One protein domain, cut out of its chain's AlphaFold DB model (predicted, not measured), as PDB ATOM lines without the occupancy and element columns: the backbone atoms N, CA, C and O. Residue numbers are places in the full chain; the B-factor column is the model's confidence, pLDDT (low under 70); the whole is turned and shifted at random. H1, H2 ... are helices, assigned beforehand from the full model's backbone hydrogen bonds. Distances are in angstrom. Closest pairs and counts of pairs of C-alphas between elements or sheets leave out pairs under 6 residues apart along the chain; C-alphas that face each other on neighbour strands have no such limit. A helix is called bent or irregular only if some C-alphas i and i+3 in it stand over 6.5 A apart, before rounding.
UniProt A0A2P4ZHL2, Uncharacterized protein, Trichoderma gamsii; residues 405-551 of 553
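What this domain is: This is residues 405 to 551 of the 553 residues of an uncharacterized protein of Trichoderma gamsii (UniProt A0A2P4ZHL2). One long helix, H2, is a beam; H1 and H5 pack near its first end, and H3 leaves its middle like a T's stem, with H4 beyond. The 147 printed residues, with five named helices, H1 to H5, and no named strand, are all helix and loose: radius of gyration of the C-alphas 20.8 A, spans 62 by 49 by 33 A.

Where its parts are: H2, residues 417 to 454, runs 55.5 A from (100.793, 74.987, 109.383) to (52.995, 50.827, 123.898). H1 is residues 405 to 412, H3 470 to 480, H4 496 to 499. H5, residues 532 to 549, 24.1 A, is irregular: C-alphas 537 and 540 are 7.9 A apart.

How they stand to each other: H2 touches H5 about perpendicular, 82 degrees; closest C-alphas Val 423 and Val 534, 5.3 A. H2 touches H3 at a steep tilt of 63 degrees; closest C-alphas Thr 438 and Val 470, 6.1 A. H1 touches H5; closest C-alphas Leu 410 and Leu 538, 6.9 A. H3 touches H4; closest C-alphas Asp 480 and Gly 496, 4.1 A. Every O i to N i+4 pair is within hydrogen-bond range in H1, H2 and H3, and 12 of 14 in H5; H4 is too short for one.

The domain as a whole: The C-alphas farthest apart, Asp 415 and Ala 458, are 64.4 A apart. The printed part has no cut. H2 to H3, H3 to H4 and H4 to H5 are long links. pLDDT is under 70 at residues 454 to 465, 501 and 503 to 525.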
ATOM      1  N   GLU A 405      90.446  59.792 100.087       88.62
ATOM      2  CA  GLU A 405      91.794  60.112  99.588       88.62
ATOM      3  C   GLU A 405      91.893  61.542  99.063       88.62
ATOM      4  O   GLU A 405      92.854  62.246  99.368       88.62
ATOM      5  N   LEU A 406      90.895  61.984  98.290       90.56
ATOM      6  CA  LEU A 406      90.872  63.330  97.721       90.56
ATOM      7  C   LEU A 406      90.827  64.397  98.819       90.56
ATOM      8  O   LEU A 406      91.611  65.341  98.778       90.56
ATOM      9  N   LEU A 407      89.964  64.228  99.823       91.56
ATOM     10  CA  LEU A 407      89.863  65.144 100.962       91.56
ATOM     11  C   LEU A 407      91.145  65.155 101.804       91.56
ATOM     12  O   LEU A 407      91.621  66.233 102.158       91.56
ATOM     13  N   ASN A 408      91.749  63.990 102.059       92.44
ATOM     14  CA  ASN A 408      93.040  63.904 102.748       92.44
ATOM     15  C   ASN A 408      94.149  64.614 101.960       92.44
ATOM     16  O   ASN A 408      94.949  65.341 102.546       92.44
ATOM     17  N   GLY A 409      94.171  64.462 100.633       92.62
ATOM     18  CA  GLY A 409      95.098  65.177  99.758       92.62
ATOM     19  C   GLY A 409      94.890  66.693  99.787       92.62
ATOM     20  O   GLY A 409      95.859  67.446  99.860       92.62
ATOM     21  N   LEU A 410      93.634  67.158  99.795       93.19
ATOM     22  CA  LEU A 410      93.317  68.582  99.930       93.19
ATOM     23  C   LEU A 410      93.803  69.146 101.266       93.19
ATOM     24  O   LEU A 410      94.441  70.198 101.276       93.19
ATOM     25  N   PHE A 411      93.549  68.437 102.364       94.00
ATOM     26  CA  PHE A 411      94.015  68.825 103.692       94.00
ATOM     27  C   PHE A 411      95.549  68.860 103.777       94.00
ATOM     28  O   PHE A 411      96.114  69.837 104.265       94.00
ATOM     29  N   ALA A 412      96.231  67.851 103.227       93.00
ATOM     30  CA  ALA A 412      97.693  67.806 103.171       93.00
ATOM     31  C   ALA A 412      98.299  68.934 102.312       93.00
ATOM     32  O   ALA A 412      99.423  69.353 102.562       93.00
ATOM     33  N   SER A 413      97.551  69.451 101.329       92.38
ATOM     34  CA  SER A 413      97.967  70.564 100.460       92.38
ATOM     35  C   SER A 413      97.811  71.961 101.080       92.38
ATOM     36  O   SER A 413      97.907  72.960 100.365       92.38
ATOM     37  N   LEU A 414      97.456  72.066 102.364       92.44
ATOM     38  CA  LEU A 414      97.417  73.345 103.073       92.44
ATOM     39  C   LEU A 414      98.840  73.750 103.458       92.44
ATOM     40  O   LEU A 414      99.422  73.149 104.359       92.44
ATOM     41  N   ASP A 415      99.385  74.762 102.785       83.69
ATOM     42  CA  ASP A 415     100.789  75.174 102.925       83.69
ATOM     43  C   ASP A 415     101.106  75.766 104.309       83.69
ATOM     44  O   ASP A 415     102.180  75.528 104.853       83.69
ATOM     45  N   ASP A 416     100.146  76.477 104.905       87.19
ATOM     46  CA  ASP A 416     100.282  77.114 106.214       87.19
ATOM     47  C   ASP A 416      99.952  76.146 107.363       87.19
ATOM     48  O   ASP A 416      98.833  75.632 107.461       87.19
ATOM     49  N   GLU A 417     100.925  75.902 108.244       89.88
ATOM     50  CA  GLU A 417     100.793  74.987 109.383       89.88
ATOM     51  C   GLU A 417      99.759  75.488 110.402       89.88
ATOM     52  O   GLU A 417      98.973  74.696 110.922       89.88
ATOM     53  N   GLU A 418      99.679  76.805 110.615       90.25
ATOM     54  CA  GLU A 418      98.704  77.407 111.528       90.25
ATOM     55  C   GLU A 418      97.266  77.223 111.011       90.25
ATOM     56  O   GLU A 418      96.369  76.802 111.750       90.25
ATOM     57  N   THR A 419      97.033  77.490 109.724       89.56
ATOM     58  CA  THR A 419      95.748  77.239 109.060       89.56
ATOM     59  C   THR A 419      95.408  75.756 109.081       89.56
ATOM     60  O   THR A 419      94.271  75.402 109.389       89.56
ATOM     61  N   ARG A 420      96.376  74.872 108.811       93.62
ATOM     62  CA  ARG A 420      96.172  73.417 108.838       93.62
ATOM     63  C   ARG A 420      95.725  72.932 110.217       93.62
ATOM     64  O   ARG A 420      94.769  72.165 110.305       93.62
ATOM     65  N   ASP A 421      96.348  73.426 111.282       94.75
ATOM     66  CA  ASP A 421      95.996  73.121 112.674       94.75
ATOM     67  C   ASP A 421      94.608  73.677 113.065       94.75
ATOM     68  O   ASP A 421      93.785  72.973 113.659       94.75
ATOM     69  N   LYS A 422      94.266  74.908 112.651       94.06
ATOM     70  CA  LYS A 422      92.907  75.463 112.828       94.06
ATOM     71  C   LYS A 422      91.843  74.650 112.086       94.06
ATOM     72  O   LYS A 422      90.789  74.367 112.659       94.06
ATOM     73  N   VAL A 423      92.115  74.263 110.839       94.81
ATOM     74  CA  VAL A 423      91.225  73.423 110.025       94.81
ATOM     75  C   VAL A 423      91.044  72.054 110.677       94.81
ATOM     76  O   VAL A 423      89.908  71.607 110.806       94.81
ATOM     77  N   LEU A 424      92.120  71.420 111.154       94.94
ATOM     78  CA  LEU A 424      92.049  70.121 111.828       94.94
ATOM     79  C   LEU A 424      91.179  70.179 113.086       94.94
ATOM     80  O   LEU A 424      90.264  69.372 113.234       94.94
ATOM     81  N   ARG A 425      91.384  71.184 113.947       95.69
ATOM     82  CA  ARG A 425      90.537  71.386 115.134       95.69
ATOM     83  C   ARG A 425      89.062  71.560 114.781       95.69
ATOM     84  O   ARG A 425      88.202  71.014 115.475       95.69
ATOM     85  N   ALA A 426      88.758  72.315 113.725       95.50
ATOM     86  CA  ALA A 426      87.386  72.508 113.264       95.50
ATOM     87  C   ALA A 426      86.775  71.202 112.725       95.50
ATOM     88  O   ALA A 426      85.631  70.886 113.058       95.50
ATOM     89  N   ILE A 427      87.543  70.414 111.960       94.56
ATOM     90  CA  ILE A 427      87.136  69.090 111.465       94.56
ATOM     91  C   ILE A 427      86.853  68.142 112.637       94.56
ATOM     92  O   ILE A 427      85.770  67.561 112.687       94.56
ATOM     93  N   ASP A 428      87.762  68.033 113.608       95.81
ATOM     94  CA  ASP A 428      87.596  67.167 114.782       95.81
ATOM     95  C   ASP A 428      86.392  67.579 115.632       95.81
ATOM     96  O   ASP A 428      85.615  66.737 116.091       95.81
ATOM     97  N   SER A 429      86.200  68.887 115.830       95.69
ATOM     98  CA  SER A 429      85.026  69.405 116.532       95.69
ATOM     99  C   SER A 429      83.736  69.037 115.801       95.69
ATOM    100  O   SER A 429      82.756  68.654 116.442       95.69
ATOM    101  N   HIS A 430      83.721  69.142 114.472       93.69
ATOM    102  CA  HIS A 430      82.565  68.775 113.662       93.69
ATOM    103  C   HIS A 430      82.324  67.261 113.648       93.69
ATOM    104  O   HIS A 430      81.177  66.831 113.732       93.69
ATOM    105  N   ALA A 431      83.375  66.439 113.639       94.12
ATOM    106  CA  ALA A 431      83.261  64.985 113.735       94.12
ATOM    107  C   ALA A 431      82.609  64.547 115.059       94.12
ATOM    108  O   ALA A 431      81.670  63.751 115.045       94.12
ATOM    109  N   ARG A 432      83.026  65.126 116.198       95.81
ATOM    110  CA  ARG A 432      82.390  64.873 117.510       95.81
ATOM    111  C   ARG A 432      80.930  65.322 117.551       95.81
ATOM    112  O   ARG A 432      80.090  64.654 118.153       95.81
ATOM    113  N   TYR A 433      80.624  66.448 116.908       93.31
ATOM    114  CA  TYR A 433      79.250  66.923 116.762       93.31
ATOM    115  C   TYR A 433      78.387  65.924 115.981       93.31
ATOM    116  O   TYR A 433      77.310  65.561 116.451       93.31
ATOM    117  N   LEU A 434      78.866  65.434 114.832       92.00
ATOM    118  CA  LEU A 434      78.141  64.454 114.019       92.00
ATOM    119  C   LEU A 434      77.901  63.141 114.773       92.00
ATOM    120  O   LEU A 434      76.796  62.608 114.698       92.00
ATOM    121  N   ASP A 435      78.882  62.653 115.535       93.62
ATOM    122  CA  ASP A 435      78.691  61.482 116.400       93.62
ATOM    123  C   ASP A 435      77.588  61.736 117.440       93.62
ATOM    124  O   ASP A 435      76.627  60.973 117.533       93.62
ATOM    125  N   SER A 436      77.637  62.881 118.129       93.56
ATOM    126  CA  SER A 436      76.623  63.268 119.122       93.56
ATOM    127  C   SER A 436      75.211  63.342 118.522       93.56
ATOM    128  O   SER A 436      74.250  62.848 119.118       93.56
ATOM    129  N   VAL A 437      75.073  63.914 117.320       91.25
ATOM    130  CA  VAL A 437      73.793  63.991 116.596       91.25
ATOM    131  C   VAL A 437      73.310  62.603 116.170       91.25
ATOM    132  O   VAL A 437      72.124  62.302 116.320       91.25
ATOM    133  N   THR A 438      74.200  61.728 115.698       91.94
ATOM    134  CA  THR A 438      73.855  60.337 115.368       91.94
ATOM    135  C   THR A 438      73.374  59.582 116.610       91.94
ATOM    136  O   THR A 438      72.341  58.911 116.546       91.94
ATOM    137  N   GLN A 439      74.042  59.730 117.758       92.44
ATOM    138  CA  GLN A 439      73.613  59.093 119.012       92.44
ATOM    139  C   GLN A 439      72.265  59.630 119.508       92.44
ATOM    140  O   GLN A 439      71.398  58.862 119.931       92.44
ATOM    141  N   LEU A 440      72.041  60.944 119.423       90.94
ATOM    142  CA  LEU A 440      70.746  61.547 119.737       90.94
ATOM    143  C   LEU A 440      69.640  61.028 118.805       90.94
ATOM    144  O   LEU A 440      68.556  60.674 119.272       90.94
ATOM    145  N   SER A 441      69.919  60.928 117.504       92.00
ATOM    146  CA  SER A 441      68.997  60.367 116.514       92.00
ATOM    147  C   SER A 441      68.631  58.918 116.844       92.00
ATOM    148  O   SER A 441      67.450  58.579 116.857       92.00
ATOM    149  N   LYS A 442      69.613  58.071 117.183       93.19
ATOM    150  CA  LYS A 442      69.376  56.676 117.596       93.19
ATOM    151  C   LYS A 442      68.515  56.586 118.860       93.19
ATOM    152  O   LYS A 442      67.552  55.823 118.885       93.19
ATOM    153  N   ARG A 443      68.785  57.416 119.877       92.69
ATOM    154  CA  ARG A 443      67.945  57.498 121.089       92.69
ATOM    155  C   ARG A 443      66.503  57.893 120.758       92.69
ATOM    156  O   ARG A 443      65.573  57.267 121.260       92.69
ATOM    157  N   ARG A 444      66.298  58.887 119.886       91.69
ATOM    158  CA  ARG A 444      64.958  59.307 119.433       91.69
ATOM    159  C   ARG A 444      64.232  58.217 118.654       91.69
ATOM    160  O   ARG A 444      63.047  58.010 118.890       91.69
ATOM    161  N   LEU A 445      64.938  57.482 117.794       94.12
ATOM    162  CA  LEU A 445      64.381  56.318 117.105       94.12
ATOM    163  C   LEU A 445      63.876  55.282 118.119       94.12
ATOM    164  O   LEU A 445      62.727  54.859 118.025       94.12
ATOM    165  N   GLN A 446      64.678  54.951 119.137       94.38
ATOM    166  CA  GLN A 446      64.274  53.997 120.175       94.38
ATOM    167  C   GLN A 446      63.042  54.471 120.957       94.38
ATOM    168  O   GLN A 446      62.154  53.675 121.252       94.38
ATOM    169  N   MET A 447      62.958  55.767 121.271       90.75
ATOM    170  CA  MET A 447      61.790  56.333 121.950       90.75
ATOM    171  C   MET A 447      60.510  56.189 121.117       90.75
ATOM    172  O   MET A 447      59.486  55.785 121.663       90.75
ATOM    173  N   VAL A 448      60.569  56.452 119.806       91.31
ATOM    174  CA  VAL A 448      59.415  56.287 118.903       91.31
ATOM    175  C   VAL A 448      59.017  54.813 118.764       91.31
ATOM    176  O   VAL A 448      57.827  54.493 118.786       91.31
ATOM    177  N   ILE A 449      59.987  53.895 118.672       91.81
ATOM    178  CA  ILE A 449      59.719  52.445 118.654       91.81
ATOM    179  C   ILE A 449      58.962  52.038 119.925       91.81
ATOM    180  O   ILE A 449      57.880  51.458 119.839       91.81
ATOM    181  N   ASN A 450      59.471  52.424 121.098       90.62
ATOM    182  CA  ASN A 450      58.839  52.111 122.378       90.62
ATOM    183  C   ASN A 450      57.420  52.703 122.466       90.62
ATOM    184  O   ASN A 450      56.481  52.003 122.837       90.62
ATOM    185  N   ALA A 451      57.247  53.971 122.078       85.75
ATOM    186  CA  ALA A 451      55.956  54.655 122.131       85.75
ATOM    187  C   ALA A 451      54.912  54.012 121.204       85.75
ATOM    188  O   ALA A 451      53.760  53.816 121.599       85.75
ATOM    189  N   THR A 452      55.311  53.631 119.988       83.19
ATOM    190  CA  THR A 452      54.403  52.965 119.043       83.19
ATOM    191  C   THR A 452      54.029  51.556 119.500       83.19
ATOM    192  O   THR A 452      52.856  51.201 119.405       83.19
ATOM    193  N   ALA A 453      54.953  50.792 120.089       80.25
ATOM    194  CA  ALA A 453      54.649  49.483 120.674       80.25
ATOM    195  C   ALA A 453      53.673  49.585 121.866       80.25
ATOM    196  O   ALA A 453      52.730  48.796 121.979       80.25
ATOM    197  N   SER A 454      53.851  50.593 122.727       66.75
ATOM    198  CA  SER A 454      52.995  50.827 123.898       66.75
ATOM    199  C   SER A 454      51.625  51.423 123.570       66.75
ATOM    200  O   SER A 454      50.711  51.255 124.367       66.75
ATOM    201  N   SER A 455      51.434  52.062 122.410       56.81
ATOM    202  CA  SER A 455      50.132  52.623 121.990       56.81
ATOM    203  C   SER A 455      49.014  51.577 121.815       56.81
ATOM    204  O   SER A 455      47.834  51.923 121.791       56.81
ATOM    205  N   SER A 456      49.380  50.291 121.787       49.78
ATOM    206  CA  SER A 456      48.485  49.128 121.882       49.78
ATOM    207  C   SER A 456      47.851  48.947 123.275       49.78
ATOM    208  O   SER A 456      46.869  48.219 123.413       49.78
ATOM    209  N   ALA A 457      48.414  49.574 124.315       39.59
ATOM    210  CA  ALA A 457      47.974  49.506 125.705       39.59
ATOM    211  C   ALA A 457      47.524  50.900 126.177       39.59
ATOM    212  O   ALA A 457      48.283  51.868 126.146       39.59
ATOM    213  N   ALA A 458      46.261  51.007 126.590       36.59
ATOM    214  CA  ALA A 458      45.546  52.245 126.898       36.59
ATOM    215  C   ALA A 458      46.130  53.043 128.087       36.59
ATOM    216  O   ALA A 458      45.555  53.063 129.174       36.59
ATOM    217  N   THR A 459      47.245  53.746 127.878       36.75
ATOM    218  CA  THR A 459      47.834  54.638 128.887       36.75
ATOM    219  C   THR A 459      48.274  55.961 128.272       36.75
ATOM    220  O   THR A 459      48.964  56.007 127.255       36.75
ATOM    221  N   THR A 460      47.847  57.048 128.912       42.56
ATOM    222  CA  THR A 460      48.089  58.451 128.571       42.56
ATOM    223  C   THR A 460      49.585  58.778 128.639       42.56
ATOM    224  O   THR A 460      50.093  59.197 129.676       42.56
ATOM    225  N   HIS A 461      50.326  58.552 127.551       44.66
ATOM    226  CA  HIS A 461      51.756  58.864 127.486       44.66
ATOM    227  C   HIS A 461      52.046  60.188 126.770       44.66
ATOM    228  O   HIS A 461      51.344  60.606 125.848       44.66
ATOM    229  N   ARG A 462      53.134  60.829 127.217       52.16
ATOM    230  CA  ARG A 462      53.801  61.988 126.605       52.16
ATOM    231  C   ARG A 462      54.044  61.698 125.112       52.16
ATOM    232  O   ARG A 462      54.947  60.938 124.783       52.16
ATOM    233  N   SER A 463      53.229  62.276 124.229       59.75
ATOM    234  CA  SER A 463      53.451  62.245 122.774       59.75
ATOM    235  C   SER A 463      54.836  62.809 122.453       59.75
ATOM    236  O   SER A 463      55.168  63.892 122.941       59.75
ATOM    237  N   MET A 464      55.636  62.114 121.637       65.69
ATOM    238  CA  MET A 464      56.957  62.620 121.259       65.69
ATOM    239  C   MET A 464      56.818  63.814 120.314       65.69
ATOM    240  O   MET A 464      56.220  63.718 119.241       65.69
ATOM    241  N   THR A 465      57.428  64.934 120.698       67.62
ATOM    242  CA  THR A 465      57.553  66.134 119.858       67.62
ATOM    243  C   THR A 465      58.772  66.079 118.938       67.62
ATOM    244  O   THR A 465      58.875  66.883 118.021       67.62
ATOM    245  N   SER A 466      59.680  65.119 119.133       74.50
ATOM    246  CA  SER A 466      60.936  65.000 118.388       74.50
ATOM    247  C   SER A 466      61.166  63.574 117.897       74.50
ATOM    248  O   SER A 466      61.142  62.635 118.688       74.50
ATOM    249  N   GLY A 467      61.453  63.419 116.602       83.00
ATOM    250  CA  GLY A 467      61.797  62.131 115.991       83.00
ATOM    251  C   GLY A 467      63.276  62.021 115.578       83.00
ATOM    252  O   GLY A 467      64.040  62.981 115.735       83.00
ATOM    253  N   PRO A 468      63.705  60.848 115.076       88.94
ATOM    254  CA  PRO A 468      65.063  60.615 114.583       88.94
ATOM    255  C   PRO A 468      65.380  61.312 113.250       88.94
ATOM    256  O   PRO A 468      64.503  61.601 112.440       88.94
ATOM    257  N   GLY A 469      66.670  61.522 112.993       85.25
ATOM    258  CA  GLY A 469      67.192  61.988 111.711       85.25
ATOM    259  C   GLY A 469      68.287  63.037 111.866       85.25
ATOM    260  O   GLY A 469      68.015  64.176 112.235       85.25
ATOM    261  N   VAL A 470      69.520  62.690 111.486       85.88
ATOM    262  CA  VAL A 470      70.653  63.640 111.420       85.88
ATOM    263  C   VAL A 470      70.358  64.791 110.446       85.88
ATOM    264  O   VAL A 470      70.732  65.938 110.688       85.88
ATOM    265  N   TYR A 471      69.613  64.506 109.372       84.75
ATOM    266  CA  TYR A 471      69.199  65.500 108.380       84.75
ATOM    267  C   TYR A 471      68.344  66.628 108.985       84.75
ATOM    268  O   TYR A 471      68.408  67.753 108.496       84.75
ATOM    269  N   LEU A 472      67.587  66.370 110.062       85.50
ATOM    270  CA  LEU A 472      66.816  67.410 110.748       85.50
ATOM    271  C   LEU A 472      67.721  68.399 111.475       85.50
ATOM    272  O   LEU A 472      67.455  69.594 111.441       85.50
ATOM    273  N   SER A 473      68.802  67.927 112.099       85.62
ATOM    274  CA  SER A 473      69.788  68.809 112.735       85.62
ATOM    275  C   SER A 473      70.489  69.687 111.701       85.62
ATOM    276  O   SER A 473      70.655  70.884 111.925       85.62
ATOM    277  N   GLN A 474      70.825  69.121 110.536       85.94
ATOM    278  CA  GLN A 474      71.393  69.890 109.430       85.94
ATOM    279  C   GLN A 474      70.399  70.917 108.879       85.94
ATOM    280  O   GLN A 474      70.742  72.082 108.682       85.94
ATOM    281  N   TRP A 475      69.145  70.517 108.669       87.69
ATOM    282  CA  TRP A 475      68.099  71.436 108.235       87.69
ATOM    283  C   TRP A 475      67.881  72.565 109.250       87.69
ATOM    284  O   TRP A 475      67.848  73.735 108.864       87.69
ATOM    285  N   GLN A 476      67.816  72.241 110.542       85.50
ATOM    286  CA  GLN A 476      67.693  73.230 111.607       85.50
ATOM    287  C   GLN A 476      68.890  74.187 111.622       85.50
ATOM    288  O   GLN A 476      68.683  75.392 111.680       85.50
ATOM    289  N   SER A 477      70.118  73.696 111.443       86.56
ATOM    290  CA  SER A 477      71.307  74.552 111.331       86.56
ATOM    291  C   SER A 477      71.220  75.531 110.148       86.56
ATOM    292  O   SER A 477      71.532  76.715 110.290       86.56
ATOM    293  N   LEU A 478      70.729  75.084 108.986       88.25
ATOM    294  CA  LEU A 478      70.506  75.958 107.825       88.25
ATOM    295  C   LEU A 478      69.401  76.997 108.073       88.25
ATOM    296  O   LEU A 478      69.481  78.130 107.589       88.25
ATOM    297  N   LEU A 479      68.350  76.626 108.810       86.50
ATOM    298  CA  LEU A 479      67.321  77.569 109.244       86.50
ATOM    299  C   LEU A 479      67.916  78.607 110.188       86.50
ATOM    300  O   LEU A 479      67.769  79.801 109.934       86.50
ATOM    301  N   ASP A 480      68.616  78.147 111.220       87.00
ATOM    302  CA  ASP A 480      69.182  78.970 112.281       87.00
ATOM    303  C   ASP A 480      70.178  79.977 111.732       87.00
ATOM    304  O   ASP A 480      70.102  81.138 112.099       87.00
ATOM    305  N   THR A 481      71.028  79.583 110.783       87.81
ATOM    306  CA  THR A 481      72.035  80.455 110.153       87.81
ATOM    307  C   THR A 481      71.480  81.382 109.069       87.81
ATOM    308  O   THR A 481      72.213  82.216 108.533       87.81
ATOM    309  N   THR A 482      70.194  81.284 108.713       88.88
ATOM    310  CA  THR A 482      69.633  82.161 107.680       88.88
ATOM    311  C   THR A 482      69.585  83.607 108.165       88.88
ATOM    312  O   THR A 482      68.863  83.922 109.104       88.88
ATOM    313  N   VAL A 483      70.289  84.494 107.462       89.31
ATOM    314  CA  VAL A 483      70.342  85.931 107.764       89.31
ATOM    315  C   VAL A 483      68.984  86.608 107.545       89.31
ATOM    316  O   VAL A 483      68.296  86.390 106.541       89.31
ATOM    317  N   ILE A 484      68.624  87.471 108.488       89.12
ATOM    318  CA  ILE A 484      67.402  88.264 108.557       89.12
ATOM    319  C   ILE A 484      67.793  89.715 108.857       89.12
ATOM    320  O   ILE A 484      68.707  89.993 109.628       89.12
ATOM    321  N   THR A 485      67.060  90.662 108.273       90.56
ATOM    322  CA  THR A 485      67.218  92.090 108.580       90.56
ATOM    323  C   THR A 485      67.158  92.374 110.098       90.56
ATOM    324  O   THR A 485      66.370  91.723 110.810       90.56
ATOM    325  N   PRO A 486      67.904  93.382 110.594       91.50
ATOM    326  CA  PRO A 486      67.785  93.882 111.966       91.50
ATOM    327  C   PRO A 486      66.328  94.111 112.403       91.50
ATOM    328  O   PRO A 486      65.475  94.473 111.581       91.50
ATOM    329  N   SER A 487      66.027  93.846 113.682       87.12
ATOM    330  CA  SER A 487      64.687  94.023 114.276       87.12
ATOM    331  C   SER A 487      64.351  95.479 114.588       87.12
ATOM    332  O   SER A 487      63.176  95.831 114.588       87.12
ATOM    333  N   SER A 488      65.366  96.297 114.851       90.56
ATOM    334  CA  SER A 488      65.314  97.749 115.032       90.56
ATOM    335  C   SER A 488      65.852  98.461 113.790       90.56
ATOM    336  O   SER A 488      66.356  97.816 112.870       90.56
ATOM    337  N   LYS A 489      65.762  99.796 113.763       91.94
ATOM    338  CA  LYS A 489      66.283 100.636 112.668       91.94
ATOM    339  C   LYS A 489      67.760 100.361 112.366       91.94
ATOM    340  O   LYS A 489      68.136 100.245 111.203       91.94
ATOM    341  N   GLU A 490      68.556 100.191 113.413       91.81
ATOM    342  CA  GLU A 490      69.985  99.879 113.355       91.81
ATOM    343  C   GLU A 490      70.294  98.723 114.305       91.81
ATOM    344  O   GLU A 490      69.615  98.551 115.324       91.81
ATOM    345  N   GLY A 491      71.288  97.916 113.954       90.38
ATOM    346  CA  GLY A 491      71.727  96.772 114.741       90.38
ATOM    347  C   GLY A 491      72.331  95.664 113.879       90.38
ATOM    348  O   GLY A 491      72.254  95.704 112.651       90.38
ATOM    349  N   PRO A 492      72.927  94.637 114.502       89.94
ATOM    350  CA  PRO A 492      73.453  93.508 113.752       89.94
ATOM    351  C   PRO A 492      72.326  92.780 112.997       89.94
ATOM    352  O   PRO A 492      71.181  92.741 113.473       89.94
ATOM    353  N   PRO A 493      72.624  92.170 111.834       89.31
ATOM    354  CA  PRO A 493      71.710  91.235 111.200       89.31
ATOM    355  C   PRO A 493      71.294  90.143 112.187       89.31
ATOM    356  O   PRO A 493      72.110  89.621 112.949       89.31
ATOM    357  N   ARG A 494      70.010  89.804 112.155       91.12
ATOM    358  CA  ARG A 494      69.463  88.676 112.906       91.12
ATOM    359  C   ARG A 494      69.618  87.397 112.105       91.12
ATOM    360  O   ARG A 494      69.881  87.427 110.904       91.12
ATOM    361  N   HIS A 495      69.369  86.282 112.755       89.69
ATOM    362  CA  HIS A 495      69.427  84.960 112.173       89.69
ATOM    363  C   HIS A 495      68.115  84.207 112.427       89.69
ATOM    364  O   HIS A 495      67.242  84.664 113.171       89.69
ATOM    365  N   GLY A 496      67.921  83.067 111.767       86.50
ATOM    366  CA  GLY A 496      66.720  82.254 111.951       86.50
ATOM    367  C   GLY A 496      66.536  81.797 113.397       86.50
ATOM    368  O   GLY A 496      65.390  81.741 113.852       86.50
ATOM    369  N   GLU A 497      67.638  81.577 114.125       85.44
ATOM    370  CA  GLU A 497      67.620  81.220 115.550       85.44
ATOM    371  C   GLU A 497      66.935  82.301 116.410       85.44
ATOM    372  O   GLU A 497      66.156  81.973 117.306       85.44
ATOM    373  N   ASP A 498      67.097  83.584 116.064       84.50
ATOM    374  CA  ASP A 498      66.520  84.720 116.805       84.50
ATOM    375  C   ASP A 498      64.992  84.824 116.675       84.50
ATOM    376  O   ASP A 498      64.329  85.532 117.435       84.50
ATOM    377  N   VAL A 499      64.414  84.163 115.670       78.00
ATOM    378  CA  VAL A 499      62.971  84.185 115.373       78.00
ATOM    379  C   VAL A 499      62.356  82.790 115.376       78.00
ATOM    380  O   VAL A 499      61.262  82.584 114.836       78.00
ATOM    381  N   LYS A 500      63.059  81.818 115.959       72.75
ATOM    382  CA  LYS A 500      62.602  80.436 116.052       72.75
ATOM    383  C   LYS A 500      61.267  80.378 116.802       72.75
ATOM    384  O   LYS A 500      61.053  81.083 117.787       72.75
ATOM    385  N   PHE A 501      60.341  79.560 116.298       69.75
ATOM    386  CA  PHE A 501      58.980  79.393 116.835       69.75
ATOM    387  C   PHE A 501      58.074  80.634 116.801       69.75
ATOM    388  O   PHE A 501      56.989  80.604 117.384       69.75
ATOM    389  N   VAL A 502      58.478  81.707 116.115       71.12
ATOM    390  CA  VAL A 502      57.634  82.886 115.891       71.12
ATOM    391  C   VAL A 502      56.971  82.770 114.525       71.12
ATOM    392  O   VAL A 502      57.640  82.693 113.490       71.12
ATOM    393  N   THR A 503      55.640  82.772 114.511       65.31
ATOM    394  CA  THR A 503      54.863  82.769 113.270       65.31
ATOM    395  C   THR A 503      55.086  84.060 112.483       65.31
ATOM    396  O   THR A 503      55.079  85.170 113.021       65.31
ATOM    397  N   THR A 504      55.264  83.925 111.169       63.34
ATOM    398  CA  THR A 504      55.389  85.083 110.274       63.34
ATOM    399  C   THR A 504      54.086  85.906 110.272       63.34
ATOM    400  O   THR A 504      52.995  85.333 110.231       63.34
ATOM    401  N   MET A 505      54.186  87.242 110.301       61.44
ATOM    402  CA  MET A 505      53.026  88.151 110.268       61.44
ATOM    403  C   MET A 505      52.128  87.906 109.038       61.44
ATOM    404  O   MET A 505      52.612  87.541 107.966       61.44
ATOM    405  N   GLY A 506      50.811  88.068 109.207       54.72
ATOM    406  CA  GLY A 506      49.801  87.950 108.142       54.72
ATOM    407  C   GLY A 506      49.367  86.534 107.732       54.72
ATOM    408  O   GLY A 506      48.413  86.384 106.974       54.72
ATOM    409  N   LYS A 507      49.991  85.472 108.256       60.16
ATOM    410  CA  LYS A 507      49.588  84.082 107.965       60.16
ATOM    411  C   LYS A 507      48.561  83.589 108.989       60.16
ATOM    412  O   LYS A 507      48.845  83.558 110.186       60.16
ATOM    413  N   LEU A 508      47.360  83.224 108.524       52.41
ATOM    414  CA  LEU A 508      46.232  82.716 109.337       52.41
ATOM    415  C   LEU A 508      45.762  83.641 110.483       52.41
ATOM    416  O   LEU A 508      45.091  83.181 111.402       52.41
ATOM    417  N   GLY A 509      46.134  84.925 110.479       49.38
ATOM    418  CA  GLY A 509      45.856  85.835 111.601       49.38
ATOM    419  C   GLY A 509      46.605  85.492 112.901       49.38
ATOM    420  O   GLY A 509      46.337  86.096 113.936       49.38
ATOM    421  N   LEU A 510      47.551  84.545 112.859       45.25
ATOM    422  CA  LEU A 510      48.336  84.078 114.011       45.25
ATOM    423  C   LEU A 510      49.717  84.735 114.107       45.25
ATOM    424  O   LEU A 510      50.526  84.301 114.922       45.25
ATOM    425  N   GLY A 511      50.003  85.737 113.275       50.78
ATOM    426  CA  GLY A 511      51.306  86.396 113.174       50.78
ATOM    427  C   GLY A 511      51.872  86.881 114.510       50.78
ATOM    428  O   GLY A 511      51.145  87.438 115.330       50.78
ATOM    429  N   GLY A 512      53.171  86.660 114.729       51.53
ATOM    430  CA  GLY A 512      53.885  87.129 115.918       51.53
ATOM    431  C   GLY A 512      53.604  86.336 117.199       51.53
ATOM    432  O   GLY A 512      54.066  86.733 118.269       51.53
ATOM    433  N   ARG A 513      52.872  85.216 117.125       54.91
ATOM    434  CA  ARG A 513      52.641  84.320 118.268       54.91
ATOM    435  C   ARG A 513      53.748  83.271 118.358       54.91
ATOM    436  O   ARG A 513      54.203  82.747 117.341       54.91
ATOM    437  N   LYS A 514      54.152  82.938 119.588       56.62
ATOM    438  CA  LYS A 514      54.944  81.730 119.849       56.62
ATOM    439  C   LYS A 514      54.052  80.511 119.634       56.62
ATOM    440  O   LYS A 514      52.943  80.471 120.165       56.62
ATOM    441  N   LEU A 515      54.525  79.536 118.866       59.41
ATOM    442  CA  LEU A 515      53.835  78.254 118.729       59.41
ATOM    443  C   LEU A 515      53.755  77.557 120.095       59.41
ATOM    444  O   LEU A 515      54.771  77.406 120.780       59.41
ATOM    445  N   ALA A 516      52.556  77.114 120.478       49.47
ATOM    446  CA  ALA A 516      52.397  76.173 121.582       49.47
ATOM    447  C   ALA A 516      53.134  74.870 121.219       49.47
ATOM    448  O   ALA A 516      52.988  74.386 120.101       49.47
ATOM    449  N   GLY A 517      53.963  74.340 122.123       51.88
ATOM    450  CA  GLY A 517      54.767  73.135 121.869       51.88
ATOM    451  C   GLY A 517      56.152  73.362 121.246       51.88
ATOM    452  O   GLY A 517      56.857  72.389 121.012       51.88
ATOM    453  N   GLY A 518      56.598  74.613 121.034       46.09
ATOM    454  CA  GLY A 518      57.952  74.927 120.526       46.09
ATOM    455  C   GLY A 518      59.118  74.541 121.457       46.09
ATOM    456  O   GLY A 518      60.281  74.703 121.108       46.09
ATOM    457  N   ARG A 519      58.817  74.028 122.650       48.22
ATOM    458  CA  ARG A 519      59.731  73.259 123.491       48.22
ATOM    459  C   ARG A 519      58.927  72.104 124.067       48.22
ATOM    460  O   ARG A 519      58.036  72.339 124.881       48.22
ATOM    461  N   GLY A 520      59.261  70.872 123.700       46.34
ATOM    462  CA  GLY A 520      59.174  69.820 124.701       46.34
ATOM    463  C   GLY A 520      60.166  70.189 125.804       46.34
ATOM    464  O   GLY A 520      61.335  70.444 125.505       46.34
ATOM    465  N   ASP A 521      59.720  70.296 127.056       35.22
ATOM    466  CA  ASP A 521      60.644  70.365 128.191       35.22
ATOM    467  C   ASP A 521      61.635  69.191 128.072       35.22
ATOM    468  O   ASP A 521      61.241  68.030 128.195       35.22
ATOM    469  N   GLY A 522      62.905  69.492 127.776       46.19
ATOM    470  CA  GLY A 522      63.980  68.500 127.663       46.19
ATOM    471  C   GLY A 522      64.479  68.148 126.255       46.19
ATOM    472  O   GLY A 522      65.240  67.190 126.136       46.19
ATOM    473  N   GLU A 523      64.113  68.871 125.188       57.16
ATOM    474  CA  GLU A 523      64.746  68.645 123.875       57.16
ATOM    475  C   GLU A 523      66.233  69.049 123.881       57.16
ATOM    476  O   GLU A 523      66.587  70.226 123.920       57.16
ATOM    477  N   GLU A 524      67.109  68.041 123.843       61.47
ATOM    478  CA  GLU A 524      68.559  68.187 123.684       61.47
ATOM    479  C   GLU A 524      68.856  68.751 122.281       61.47
ATOM    480  O   GLU A 524      68.727  68.048 121.275       61.47
ATOM    481  N   GLU A 525      69.184  70.044 122.198       66.88
ATOM    482  CA  GLU A 525      69.563  70.714 120.952       66.88
ATOM    483  C   GLU A 525      71.087  70.828 120.860       66.88
ATOM    484  O   GLU A 525      71.736  71.513 121.652       66.88
ATOM    485  N   LEU A 526      71.664  70.139 119.876       81.31
ATOM    486  CA  LEU A 526      73.095  70.169 119.606       81.31
ATOM    487  C   LEU A 526      73.384  71.267 118.578       81.31
ATOM    488  O   LEU A 526      72.954  71.174 117.424       81.31
ATOM    489  N   LYS A 527      74.148  72.290 118.976       83.06
ATOM    490  CA  LYS A 527      74.585  73.362 118.072       83.06
ATOM    491  C   LYS A 527      75.780  72.895 117.242       83.06
ATOM    492  O   LYS A 527      76.766  72.404 117.790       83.06
ATOM    493  N   ALA A 528      75.687  73.060 115.923       86.00
ATOM    494  CA  ALA A 528      76.792  72.759 115.024       86.00
ATOM    495  C   ALA A 528      77.992  73.681 115.324       86.00
ATOM    496  O   ALA A 528      77.793  74.884 115.527       86.00
ATOM    497  N   PRO A 529      79.228  73.151 115.360       89.44
ATOM    498  CA  PRO A 529      80.416  73.973 115.541       89.44
ATOM    499  C   PRO A 529      80.671  74.843 114.308       89.44
ATOM    500  O   PRO A 529      80.285  74.494 113.190       89.44
ATOM    501  N   ASP A 530      81.357  75.966 114.511       87.50
ATOM    502  CA  ASP A 530      81.766  76.846 113.421       87.50
ATOM    503  C   ASP A 530      82.871  76.192 112.579       87.50
ATOM    504  O   ASP A 530      83.969  75.918 113.065       87.50
ATOM    505  N   VAL A 531      82.570  75.956 111.303       90.25
ATOM    506  CA  VAL A 531      83.482  75.349 110.323       90.25
ATOM    507  C   VAL A 531      83.876  76.320 109.206       90.25
ATOM    508  O   VAL A 531      84.390  75.886 108.175       90.25
ATOM    509  N   ARG A 532      83.669  77.636 109.376       91.44
ATOM    510  CA  ARG A 532      84.009  78.649 108.353       91.44
ATOM    511  C   ARG A 532      85.457  78.557 107.883       91.44
ATOM    512  O   ARG A 532      85.693  78.568 106.680       91.44
ATOM    513  N   VAL A 533      86.394  78.326 108.804       93.06
ATOM    514  CA  VAL A 533      87.820  78.145 108.482       93.06
ATOM    515  C   VAL A 533      88.072  76.978 107.516       93.06
ATOM    516  O   VAL A 533      88.966  77.045 106.678       93.06
ATOM    517  N   VAL A 534      87.253  75.919 107.573       93.62
ATOM    518  CA  VAL A 534      87.336  74.780 106.645       93.62
ATOM    519  C   VAL A 534      86.873  75.201 105.252       93.62
ATOM    520  O   VAL A 534      87.516  74.875 104.255       93.62
ATOM    521  N   VAL A 535      85.771  75.951 105.171       92.19
ATOM    522  CA  VAL A 535      85.226  76.449 103.898       92.19
ATOM    523  C   VAL A 535      86.170  77.464 103.255       92.19
ATOM    524  O   VAL A 535      86.387  77.404 102.048       92.19
ATOM    525  N   GLU A 536      86.762  78.357 104.043       92.00
ATOM    526  CA  GLU A 536      87.743  79.343 103.580       92.00
ATOM    527  C   GLU A 536      89.037  78.670 103.100       92.00
ATOM    528  O   GLU A 536      89.516  78.976 102.010       92.00
ATOM    529  N   GLY A 537      89.566  77.704 103.861       90.88
ATOM    530  CA  GLY A 537      90.822  77.030 103.527       90.88
ATOM    531  C   GLY A 537      90.715  75.997 102.399       90.88
ATOM    532  O   GLY A 537      91.643  75.846 101.604       90.88
ATOM    533  N   LEU A 538      89.597  75.267 102.306       93.81
ATOM    534  CA  LEU A 538      89.454  74.116 101.400       93.81
ATOM    535  C   LEU A 538      88.335  74.261 100.364       93.81
ATOM    536  O   LEU A 538      88.302  73.486  99.406       93.81
ATOM    537  N   GLY A 539      87.426  75.229 100.508       92.88
ATOM    538  CA  GLY A 539      86.184  75.295  99.730       92.88
ATOM    539  C   GLY A 539      86.388  75.413  98.220       92.88
ATOM    540  O   GLY A 539      85.751  74.684  97.461       92.88
ATOM    541  N   GLU A 540      87.300  76.275  97.763       93.31
ATOM    542  CA  GLU A 540      87.598  76.405  96.327       93.31
ATOM    543  C   GLU A 540      88.215  75.128  95.743       93.31
ATOM    544  O   GLU A 540      87.755  74.627  94.712       93.31
ATOM    545  N   LYS A 541      89.201  74.542  96.436       92.81
ATOM    546  CA  LYS A 541      89.831  73.286  96.004       92.81
ATOM    547  C   LYS A 541      88.813  72.138  95.980       92.81
ATOM    548  O   LYS A 541      88.775  71.371  95.017       92.81
ATOM    549  N   PHE A 542      87.925  72.066  96.973       92.50
ATOM    550  CA  PHE A 542      86.825  71.101  97.021       92.50
ATOM    551  C   PHE A 542      85.846  71.275  95.851       92.50
ATOM    552  O   PHE A 542      85.516  70.298  95.177       92.50
ATOM    553  N   ARG A 543      85.436  72.510  95.521       93.00
ATOM    554  CA  ARG A 543      84.624  72.785  94.317       93.00
ATOM    555  C   ARG A 543      85.333  72.338  93.040       93.00
ATOM    556  O   ARG A 543      84.662  71.943  92.089       93.00
ATOM    557  N   GLY A 544      86.661  72.433  92.995       91.69
ATOM    558  CA  GLY A 544      87.485  71.892  91.914       91.69
ATOM    559  C   GLY A 544      87.369  70.370  91.804       91.69
ATOM    560  O   GLY A 544      87.084  69.866  90.721       91.69
ATOM    561  N   VAL A 545      87.495  69.653  92.924       89.31
ATOM    562  CA  VAL A 545      87.330  68.188  92.985       89.31
ATOM    563  C   VAL A 545      85.941  67.752  92.512       89.31
ATOM    564  O   VAL A 545      85.829  66.864  91.668       89.31
ATOM    565  N   VAL A 546      84.879  68.400  93.002       88.75
ATOM    566  CA  VAL A 546      83.497  68.079  92.602       88.75
ATOM    567  C   VAL A 546      83.276  68.343  91.106       88.75
ATOM    568  O   VAL A 546      82.693  67.509  90.417       88.75
ATOM    569  N   ARG A 547      83.789  69.466  90.575       87.94
ATOM    570  CA  ARG A 547      83.741  69.771  89.133       87.94
ATOM    571  C   ARG A 547      84.515  68.761  88.286       87.94
ATOM    572  O   ARG A 547      84.086  68.480  87.173       87.94
ATOM    573  N   GLY A 548      85.638  68.249  88.790       84.12
ATOM    574  CA  GLY A 548      86.419  67.202  88.132       84.12
ATOM    575  C   GLY A 548      85.610  65.918  87.974       84.12
ATOM    576  O   GLY A 548      85.435  65.445  86.857       84.12
ATOM    577  N   ARG A 549      85.009  65.434  89.066       78.69
ATOM    578  CA  ARG A 549      84.183  64.216  89.049       78.69
ATOM    579  C   ARG A 549      82.976  64.306  88.122       78.69
ATOM    580  O   ARG A 549      82.699  63.360  87.401       78.69
ATOM    581  N   ALA A 550      82.301  65.454  88.083       73.81
ATOM    582  CA  ALA A 550      81.157  65.658  87.191       73.81
ATOM    583  C   ALA A 550      81.509  65.588  85.689       73.81
ATOM    584  O   ALA A 550      80.603  65.575  84.865       73.81
ATOM    585  N   ARG A 551      82.799  65.605  85.323       72.81
ATOM    586  CA  ARG A 551      83.277  65.434  83.939       72.81
ATOM    587  C   ARG A 551      83.744  64.006  83.631       72.81
ATOM    588  O   ARG A 551      83.989  63.710  82.467       72.81
TER     589      ARG A 551